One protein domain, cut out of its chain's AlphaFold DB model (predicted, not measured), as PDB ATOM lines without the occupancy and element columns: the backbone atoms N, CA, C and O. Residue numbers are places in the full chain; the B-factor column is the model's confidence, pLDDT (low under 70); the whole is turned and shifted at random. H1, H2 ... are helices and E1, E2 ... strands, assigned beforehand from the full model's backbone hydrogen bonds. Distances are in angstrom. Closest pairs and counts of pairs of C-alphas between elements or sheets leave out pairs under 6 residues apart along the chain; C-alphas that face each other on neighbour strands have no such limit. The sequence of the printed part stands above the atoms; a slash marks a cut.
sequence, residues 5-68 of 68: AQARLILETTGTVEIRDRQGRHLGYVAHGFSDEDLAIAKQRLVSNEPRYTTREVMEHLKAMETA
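AT A GLANCE: This is residues 5 to 68 of the 68 residues of an uncharacterized protein of Pirellulales bacterium (UniProt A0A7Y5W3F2). The model is an open U with an empty middle: a two-stranded hairpin, E1 and E2, makes one arm, H2 makes the base, and H3 makes the other arm. H1 sits by the hairpin, near Val 17 and Val 30, while residues 43 to 68 stand free, of which 43 to 47 belong to H2 and 55 to 66 to H3. The printed part has 64 residues with three named helices and two named strands, in the order H1, E1, E2, H2, H3; the sheet, E1 - E2, is antiparallel, and the class is mixed, helices and strands. The whole is only just extended, close to loose, with a radius of gyration of the C-alphas of 16.3 A, and its outline is flat, spanning 39 by 35 by 19 A.

IN THESE COORDINATES: Strand E1 is residues 17 to 20, 9.7 A from first to last C-alpha, and strand E2 is residues 26 to 30, 11.9 A. Helix H1 is residues 5 to 12, 10.7 A long, with C-alpha 5 at (451.191, 402.847, 858.276). Helix H2 is residues 36 to 47, 16.9 A long, and begins with C-alpha 36 at (433.766, 421.228, 856.391). Helix H3 is residues 55 to 66, 16.7 A long, and ends with C-alpha 66 at (442.802, 421.556, 889.855).

HOW THE PARTS SIT: E1 and E2 form a hairpin of antiparallel neighbour strands, with 154 degrees between their directions. The C-alphas of residues 18 and 29 face each other at 4.6 A. N 17 and O 30 are within hydrogen-bond range at 2.8 A, and so are N 19 and O 28 at 2.8 A. The closest C-alphas of H1 and E1 are those of Ile 10 and Val 17, 6.8 A apart. The closest of H1 and E2 are those of Ile 10 and Val 30, 7.9 A apart. H2 follows E2 after a tight link of 5 residues. H2 is apart from E1 and from H1. H3 is apart from H2, H1, E1 and E2. In H1, H2 and H3 every O i to N i+4 pair is within hydrogen-bond range.

THE WHOLE: The two C-alphas farthest apart are those of Glu 12 and Ala 68, 43.5 A, and the first and last printed C-alphas, of Ala 5 and Ala 68, are 43.1 A apart. The printed part has no cut and ends at the chain's last residue. The links H1 to E1, E1 to E2 and E2 to H2 are tight, and the link H2 to H3, 7 residues, is short. The mean pLDDT of the printed part is 81.5; it is under 70 at residues 10 to 11, 14 to 15, 31 to 34 and 68.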
ATOM      1  N   ALA A   5     452.144 403.930 858.504       73.19
ATOM      2  CA  ALA A   5     451.191 402.847 858.276       73.19
ATOM      3  C   ALA A   5     449.940 403.028 859.147       73.19
ATOM      4  O   ALA A   5     448.814 402.883 858.668       73.19
ATOM      5  N   GLN A   6     450.130 403.413 860.408       72.50
ATOM      6  CA  GLN A   6     449.046 403.760 861.321       72.50
ATOM      7  C   GLN A   6     448.300 405.021 860.865       72.50
ATOM      8  O   GLN A   6     447.072 405.055 860.924       72.50
ATOM      9  N   ALA A   7     449.010 406.031 860.354       73.00
ATOM     10  CA  ALA A   7     448.399 407.244 859.811       73.00
ATOM     11  C   ALA A   7     447.501 406.932 858.605       73.00
ATOM     12  O   ALA A   7     446.382 407.437 858.512       73.00
ATOM     13  N   ARG A   8     447.954 406.045 857.712       74.50
ATOM     14  CA  ARG A   8     447.171 405.601 856.557       74.50
ATOM     15  C   ARG A   8     445.911 404.830 856.957       74.50
ATOM     16  O   ARG A   8     444.851 405.081 856.396       74.50
ATOM     17  N   LEU A   9     445.997 403.969 857.970       73.31
ATOM     18  CA  LEU A   9     444.839 403.239 858.498       73.31
ATOM     19  C   LEU A   9     443.762 404.190 859.059       73.31
ATOM     20  O   LEU A   9     442.568 403.990 858.839       73.31
ATOM     21  N   ILE A  10     444.188 405.246 859.757       69.88
ATOM     22  CA  ILE A  10     443.295 406.286 860.292       69.88
ATOM     23  C   ILE A  10     442.620 407.067 859.152       69.88
ATOM     24  O   ILE A  10     441.435 407.394 859.238       69.88
ATOM     25  N   LEU A  11     443.354 407.337 858.068       68.19
ATOM     26  CA  LEU A  11     442.835 408.028 856.885       68.19
ATOM     27  C   LEU A  11     441.849 407.185 856.066       68.19
ATOM     28  O   LEU A  11     440.979 407.755 855.422       68.19
ATOM     29  N   GLU A  12     441.969 405.860 856.056       72.12
ATOM     30  CA  GLU A  12     441.107 404.975 855.254       72.12
ATOM     31  C   GLU A  12     439.854 404.493 856.018       72.12
ATOM     32  O   GLU A  12     438.894 404.020 855.410       72.12
ATOM     33  N   THR A  13     439.830 404.619 857.349       71.19
ATOM     34  CA  THR A  13     438.711 404.155 858.185       71.19
ATOM     35  C   THR A  13     437.571 405.167 858.185       71.19
ATOM     36  O   THR A  13     437.745 406.244 858.717       71.19
ATOM     37  N   THR A  14     436.371 404.825 857.709       64.62
ATOM     38  CA  THR A  14     435.208 405.739 857.625       64.62
ATOM     39  C   THR A  14     434.465 405.973 858.955       64.62
ATOM     40  O   THR A  14     433.255 406.196 858.961       64.62
ATOM     41  N   GLY A  15     435.142 405.880 860.102       68.69
ATOM     42  CA  GLY A  15     434.507 405.945 861.421       68.69
ATOM     43  C   GLY A  15     435.461 406.321 862.550       68.69
ATOM     44  O   GLY A  15     436.616 406.670 862.326       68.69
ATOM     45  N   THR A  16     434.971 406.274 863.787       74.94
ATOM     46  CA  THR A  16     435.781 406.599 864.963       74.94
ATOM     47  C   THR A  16     436.794 405.490 865.251       74.94
ATOM     48  O   THR A  16     436.421 404.351 865.525       74.94
ATOM     49  N   VAL A  17     438.080 405.833 865.216       79.88
ATOM     50  CA  VAL A  17     439.200 404.944 865.532       79.88
ATOM     51  C   VAL A  17     439.550 405.074 867.010       79.88
ATOM     52  O   VAL A  17     439.836 406.166 867.496       79.88
ATOM     53  N   GLU A  18     439.554 403.958 867.733       84.75
ATOM     54  CA  GLU A  18     440.061 403.896 869.105       84.75
ATOM     55  C   GLU A  18     441.601 403.921 869.103       84.75
ATOM     56  O   GLU A  18     442.249 403.098 868.456       84.75
ATOM     57  N   ILE A  19     442.201 404.844 869.855       82.75
ATOM     58  CA  ILE A  19     443.645 404.905 870.086       82.75
ATOM     59  C   ILE A  19     443.970 404.189 871.391       82.75
ATOM     60  O   ILE A  19     443.479 404.547 872.465       82.75
ATOM     61  N   ARG A  20     444.885 403.223 871.305       86.19
ATOM     62  CA  ARG A  20     445.482 402.544 872.457       86.19
ATOM     63  C   ARG A  20     446.995 402.712 872.474       86.19
ATOM     64  O   ARG A  20     447.625 402.894 871.433       86.19
ATOM     65  N   ASP A  21     447.588 402.651 873.660       84.06
ATOM     66  CA  ASP A  21     449.038 402.589 873.807       84.06
ATOM     67  C   ASP A  21     449.588 401.178 873.515       84.06
ATOM     68  O   ASP A  21     448.844 400.224 873.283       84.06
ATOM     69  N   ARG A  22     450.920 401.023 873.554       83.25
ATOM     70  CA  ARG A  22     451.590 399.729 873.308       83.25
ATOM     71  C   ARG A  22     451.236 398.632 874.320       83.25
ATOM     72  O   ARG A  22     451.492 397.467 874.045       83.25
ATOM     73  N   GLN A  23     450.698 398.996 875.479       90.62
ATOM     74  CA  GLN A  23     450.262 398.078 876.532       90.62
ATOM     75  C   GLN A  23     448.761 397.757 876.407       90.62
ATOM     76  O   GLN A  23     448.223 397.016 877.225       90.62
ATOM     77  N   GLY A  24     448.080 398.308 875.396       85.00
ATOM     78  CA  GLY A  24     446.647 398.147 875.179       85.00
ATOM     79  C   GLY A  24     445.779 399.081 876.022       85.00
ATOM     80  O   GLY A  24     444.561 398.901 876.038       85.00
ATOM     81  N   ARG A  25     446.356 400.077 876.712       87.44
ATOM     82  CA  ARG A  25     445.580 401.063 877.478       87.44
ATOM     83  C   ARG A  25     444.917 402.051 876.531       87.44
ATOM     84  O   ARG A  25     445.573 402.596 875.647       87.44
ATOM     85  N   HIS A  26     443.632 402.299 876.744       85.38
ATOM     86  CA  HIS A  26     442.864 403.273 875.978       85.38
ATOM     87  C   HIS A  26     443.388 404.699 876.215       85.38
ATOM     88  O   HIS A  26     443.510 405.133 877.360       85.38
ATOM     89  N   LEU A  27     443.705 405.408 875.131       84.88
ATOM     90  CA  LEU A  27     444.187 406.793 875.137       84.88
ATOM     91  C   LEU A  27     443.131 407.787 874.633       84.88
ATOM     92  O   LEU A  27     443.222 408.968 874.956       84.88
ATOM     93  N   GLY A  28     442.148 407.333 873.852       82.56
ATOM     94  CA  GLY A  28     441.079 408.176 873.319       82.56
ATOM     95  C   GLY A  28     440.591 407.711 871.954       82.56
ATOM     96  O   GLY A  28     440.887 406.603 871.516       82.56
ATOM     97  N   TYR A  29     439.875 408.590 871.261       80.50
ATOM     98  CA  TYR A  29     439.303 408.320 869.947       80.50
ATOM     99  C   TYR A  29     439.732 409.379 868.928       80.50
ATOM    100  O   TYR A  29     439.860 410.553 869.271       80.50
ATOM    101  N   VAL A  30     439.891 408.977 867.669       74.88
ATOM    102  CA  VAL A  30     439.981 409.877 866.513       74.88
ATOM    103  C   VAL A  30     438.761 409.638 865.643       74.88
ATOM    104  O   VAL A  30     438.592 408.551 865.100       74.88
ATOM    105  N   ALA A  31     437.892 410.638 865.529       68.31
ATOM    106  CA  ALA A  31     436.811 410.608 864.553       68.31
ATOM    107  C   ALA A  31     437.399 410.757 863.144       68.31
ATOM    108  O   ALA A  31     438.279 411.592 862.920       68.31
ATOM    109  N   HIS A  32     436.937 409.937 862.203       66.06
ATOM    110  CA  HIS A  32     437.300 410.106 860.805       66.06
ATOM    111  C   HIS A  32     436.573 411.292 860.176       66.06
ATOM    112  O   HIS A  32     435.371 411.463 860.367       66.06
ATOM    113  N   GLY A  33     437.324 412.027 859.354       67.88
ATOM    114  CA  GLY A  33     436.840 413.139 858.555       67.88
ATOM    115  C   GLY A  33     436.758 414.415 859.376       67.88
ATOM    116  O   GLY A  33     435.890 414.562 860.229       67.88
ATOM    117  N   PHE A  34     437.642 415.370 859.084       68.75
ATOM    118  CA  PHE A  34     437.328 416.755 859.411       68.75
ATOM    119  C   PHE A  34     436.091 417.120 858.601       68.75
ATOM    120  O   PHE A  34     436.106 417.013 857.371       68.75
ATOM    121  N   SER A  35     435.020 417.510 859.281       76.31
ATOM    122  CA  SER A  35     433.882 418.115 858.606       76.31
ATOM    123  C   SER A  35     434.319 419.418 857.927       76.31
ATOM    124  O   SER A  35     435.341 420.021 858.276       76.31
ATOM    125  N   ASP A  36     433.533 419.899 856.966       81.19
ATOM    126  CA  ASP A  36     433.766 421.228 856.391       81.19
ATOM    127  C   ASP A  36     433.735 422.325 857.470       81.19
ATOM    128  O   ASP A  36     434.440 423.330 857.359       81.19
ATOM    129  N   GLU A  37     432.974 422.105 858.547       82.44
ATOM    130  CA  GLU A  37     432.943 422.963 859.730       82.44
ATOM    131  C   GLU A  37     434.276 422.932 860.492       82.44
ATOM    132  O   GLU A  37     434.839 423.991 860.774       82.44
ATOM    133  N   ASP A  38     434.852 421.750 860.734       80.75
ATOM    134  CA  ASP A  38     436.177 421.625 861.356       80.75
ATOM    135  C   ASP A  38     437.252 422.331 860.522       80.75
ATOM    136  O   ASP A  38     438.123 423.031 861.053       80.75
ATOM    137  N   LEU A  39     437.173 422.193 859.195       81.94
ATOM    138  CA  LEU A  39     438.090 422.851 858.274       81.94
ATOM    139  C   LEU A  39     437.906 424.377 858.288       81.94
ATOM    140  O   LEU A  39     438.893 425.118 858.226       81.94
ATOM    141  N   ALA A  40     436.667 424.862 858.382       86.88
ATOM    142  CA  ALA A  40     436.364 426.284 858.502       86.88
ATOM    143  C   ALA A  40     436.908 426.866 859.816       86.88
ATOM    144  O   ALA A  40     437.584 427.898 859.791       86.88
ATOM    145  N   ILE A  41     436.706 426.171 860.938       85.00
ATOM    146  CA  ILE A  41     437.239 426.551 862.253       85.00
ATOM    147  C   ILE A  41     438.771 426.585 862.218       85.00
ATOM    148  O   ILE A  41     439.384 427.546 862.687       85.00
ATOM    149  N   ALA A  42     439.414 425.573 861.627       83.38
ATOM    150  CA  ALA A  42     440.868 425.535 861.497       83.38
ATOM    151  C   ALA A  42     441.404 426.725 860.680       83.38
ATOM    152  O   ALA A  42     442.361 427.380 861.099       83.38
ATOM    153  N   LYS A  43     440.756 427.060 859.554       86.94
ATOM    154  CA  LYS A  43     441.103 428.230 858.727       86.94
ATOM    155  C   LYS A  43     440.925 429.547 859.483       86.94
ATOM    156  O   LYS A  43     441.796 430.408 859.394       86.94
ATOM    157  N   GLN A  44     439.848 429.695 860.255       86.69
ATOM    158  CA  GLN A  44     439.625 430.876 861.097       86.69
ATOM    159  C   GLN A  44     440.701 431.016 862.181       86.69
ATOM    160  O   GLN A  44     441.276 432.090 862.346       86.69
ATOM    161  N   ARG A  45     441.054 429.927 862.873       84.88
ATOM    162  CA  ARG A  45     442.117 429.919 863.897       84.88
ATOM    163  C   ARG A  45     443.503 430.230 863.325       84.88
ATOM    164  O   ARG A  45     444.338 430.830 864.004       84.88
ATOM    165  N   LEU A  46     443.757 429.843 862.075       84.06
ATOM    166  CA  LEU A  46     445.009 430.137 861.373       84.06
ATOM    167  C   LEU A  46     445.229 431.640 861.162       84.06
ATOM    168  O   LEU A  46     446.369 432.086 861.285       84.06
ATOM    169  N   VAL A  47     444.161 432.395 860.891       88.69
ATOM    170  CA  VAL A  47     444.204 433.852 860.658       88.69
ATOM    171  C   VAL A  47     443.877 434.687 861.899       88.69
ATOM    172  O   VAL A  47     443.994 435.909 861.862       88.69
ATOM    173  N   SER A  48     443.457 434.048 862.992       85.88
ATOM    174  CA  SER A  48     443.145 434.720 864.252       85.88
ATOM    175  C   SER A  48     444.399 435.300 864.916       85.88
ATOM    176  O   SER A  48     445.452 434.660 864.943       85.88
ATOM    177  N   ASN A  49     444.248 436.491 865.506       86.81
ATOM    178  CA  ASN A  49     445.254 437.147 866.350       86.81
ATOM    179  C   ASN A  49     445.138 436.750 867.833       86.81
ATOM    180  O   ASN A  49     445.770 437.365 868.690       86.81
ATOM    181  N   GLU A  50     444.304 435.760 868.155       87.94
ATOM    182  CA  GLU A  50     444.209 435.235 869.513       87.94
ATOM    183  C   GLU A  50     445.541 434.619 869.977       87.94
ATOM    184  O   GLU A  50     446.292 434.054 869.170       87.94
ATOM    185  N   PRO A  51     445.852 434.711 871.282       85.81
ATOM    186  CA  PRO A  51     447.074 434.150 871.836       85.81
ATOM    187  C   PRO A  51     447.141 432.637 871.597       85.81
ATOM    188  O   PRO A  51     446.226 431.883 871.932       85.81
ATOM    189  N   ARG A  52     448.261 432.184 871.023       86.06
ATOM    190  CA  ARG A  52     448.560 430.760 870.850       86.06
ATOM    191  C   ARG A  52     449.393 430.275 872.022       86.06
ATOM    192  O   ARG A  52     450.567 430.617 872.127       86.06
ATOM    193  N   TYR A  53     448.781 429.463 872.870       88.94
ATOM    194  CA  TYR A  53     449.454 428.886 874.023       88.94
ATOM    195  C   TYR A  53     450.243 427.641 873.633       88.94
ATOM    196  O   TYR A  53     449.779 426.770 872.893       88.94
ATOM    197  N   THR A  54     451.447 427.543 874.170       90.06
ATOM    198  CA  THR A  54     452.245 426.324 874.142       90.06
ATOM    199  C   THR A  54     451.599 425.253 875.018       90.06
ATOM    200  O   THR A  54     450.899 425.549 875.986       90.06
ATOM    201  N   THR A  55     451.896 423.980 874.741       88.31
ATOM    202  CA  THR A  55     451.459 422.869 875.600       88.31
ATOM    203  C   THR A  55     451.842 423.101 877.063       88.31
ATOM    204  O   THR A  55     451.060 422.789 877.951       88.31
ATOM    205  N   ARG A  56     453.015 423.692 877.325       91.12
ATOM    206  CA  ARG A  56     453.461 424.019 878.685       91.12
ATOM    207  C   ARG A  56     452.511 424.999 879.378       91.12
ATOM    208  O   ARG A  56     452.086 424.710 880.488       91.12
ATOM    209  N   GLU A  57     452.156 426.102 878.723       92.88
ATOM    210  CA  GLU A  57     451.251 427.122 879.281       92.88
ATOM    211  C   GLU A  57     449.848 426.563 879.534       92.88
ATOM    212  O   GLU A  57     449.255 426.827 880.578       92.88
ATOM    213  N   VAL A  58     449.344 425.717 878.628       92.06
ATOM    214  CA  VAL A  58     448.065 425.016 878.826       92.06
ATOM    215  C   VAL A  58     448.132 424.103 880.052       92.06
ATOM    216  O   VAL A  58     447.245 424.136 880.901       92.06
ATOM    217  N   MET A  59     449.199 423.311 880.188       93.31
ATOM    218  CA  MET A  59     449.362 422.402 881.326       93.31
ATOM    219  C   MET A  59     449.550 423.143 882.654       93.31
ATOM    220  O   MET A  59     449.069 422.673 883.682       93.31
ATOM    221  N   GLU A  60     450.253 424.276 882.653       94.44
ATOM    222  CA  GLU A  60     450.387 425.145 883.828       94.44
ATOM    223  C   GLU A  60     449.019 425.682 884.269       94.44
ATOM    224  O   GLU A  60     448.690 425.606 885.452       94.44
ATOM    225  N   HIS A  61     448.193 426.140 883.323       91.38
ATOM    226  CA  HIS A  61     446.845 426.622 883.611       91.38
ATOM    227  C   HIS A  61     445.929 425.524 884.169       91.38
ATOM    228  O   HIS A  61     445.285 425.730 885.195       91.38
ATOM    229  N   LEU A  62     445.915 424.337 883.551       92.75
ATOM    230  CA  LEU A  62     445.088 423.213 884.009       92.75
ATOM    231  C   LEU A  62     445.455 422.769 885.430       92.75
ATOM    232  O   LEU A  62     444.574 422.588 886.265       92.75
ATOM    233  N   LYS A  63     446.754 422.678 885.738       91.94
ATOM    234  CA  LYS A  63     447.220 422.368 887.098       91.94
ATOM    235  C   LYS A  63     446.771 423.422 888.106       91.94
ATOM    236  O   LYS A  63     446.346 423.075 889.203       91.94
ATOM    237  N   ALA A  64     446.843 424.703 887.742       90.69
ATOM    238  CA  ALA A  64     446.377 425.783 888.607       90.69
ATOM    239  C   ALA A  64     444.867 425.687 888.902       90.69
ATOM    240  O   ALA A  64     444.456 426.007 890.013       90.69
ATOM    241  N   MET A  65     444.058 425.207 887.950       89.56
ATOM    242  CA  MET A  65     442.612 425.016 888.133       89.56
ATOM    243  C   MET A  65     442.251 423.817 889.018       89.56
ATOM    244  O   MET A  65     441.252 423.876 889.719       89.56
ATOM    245  N   GLU A  66     443.039 422.740 889.007       82.19
ATOM    246  CA  GLU A  66     442.802 421.556 889.855       82.19
ATOM    247  C   GLU A  66     443.173 421.775 891.330       82.19
ATOM    248  O   GLU A  66     442.784 420.993 892.196       82.19
ATOM    249  N   THR A  67     443.948 422.824 891.618       70.25
ATOM    250  CA  THR A  67     444.445 423.131 892.970       70.25
ATOM    251  C   THR A  67     443.647 424.253 893.654       70.25
ATOM    252  O   THR A  67     444.025 424.683 894.746       70.25
ATOM    253  N   ALA A  68     442.585 424.746 893.006       53.72
ATOM    254  CA  ALA A  68     441.677 425.787 893.491       53.72
ATOM    255  C   ALA A  68     440.362 425.176 893.997       53.72
ATOM    256  O   ALA A  68     439.854 425.677 895.025       53.72
TER     257      ALA A  68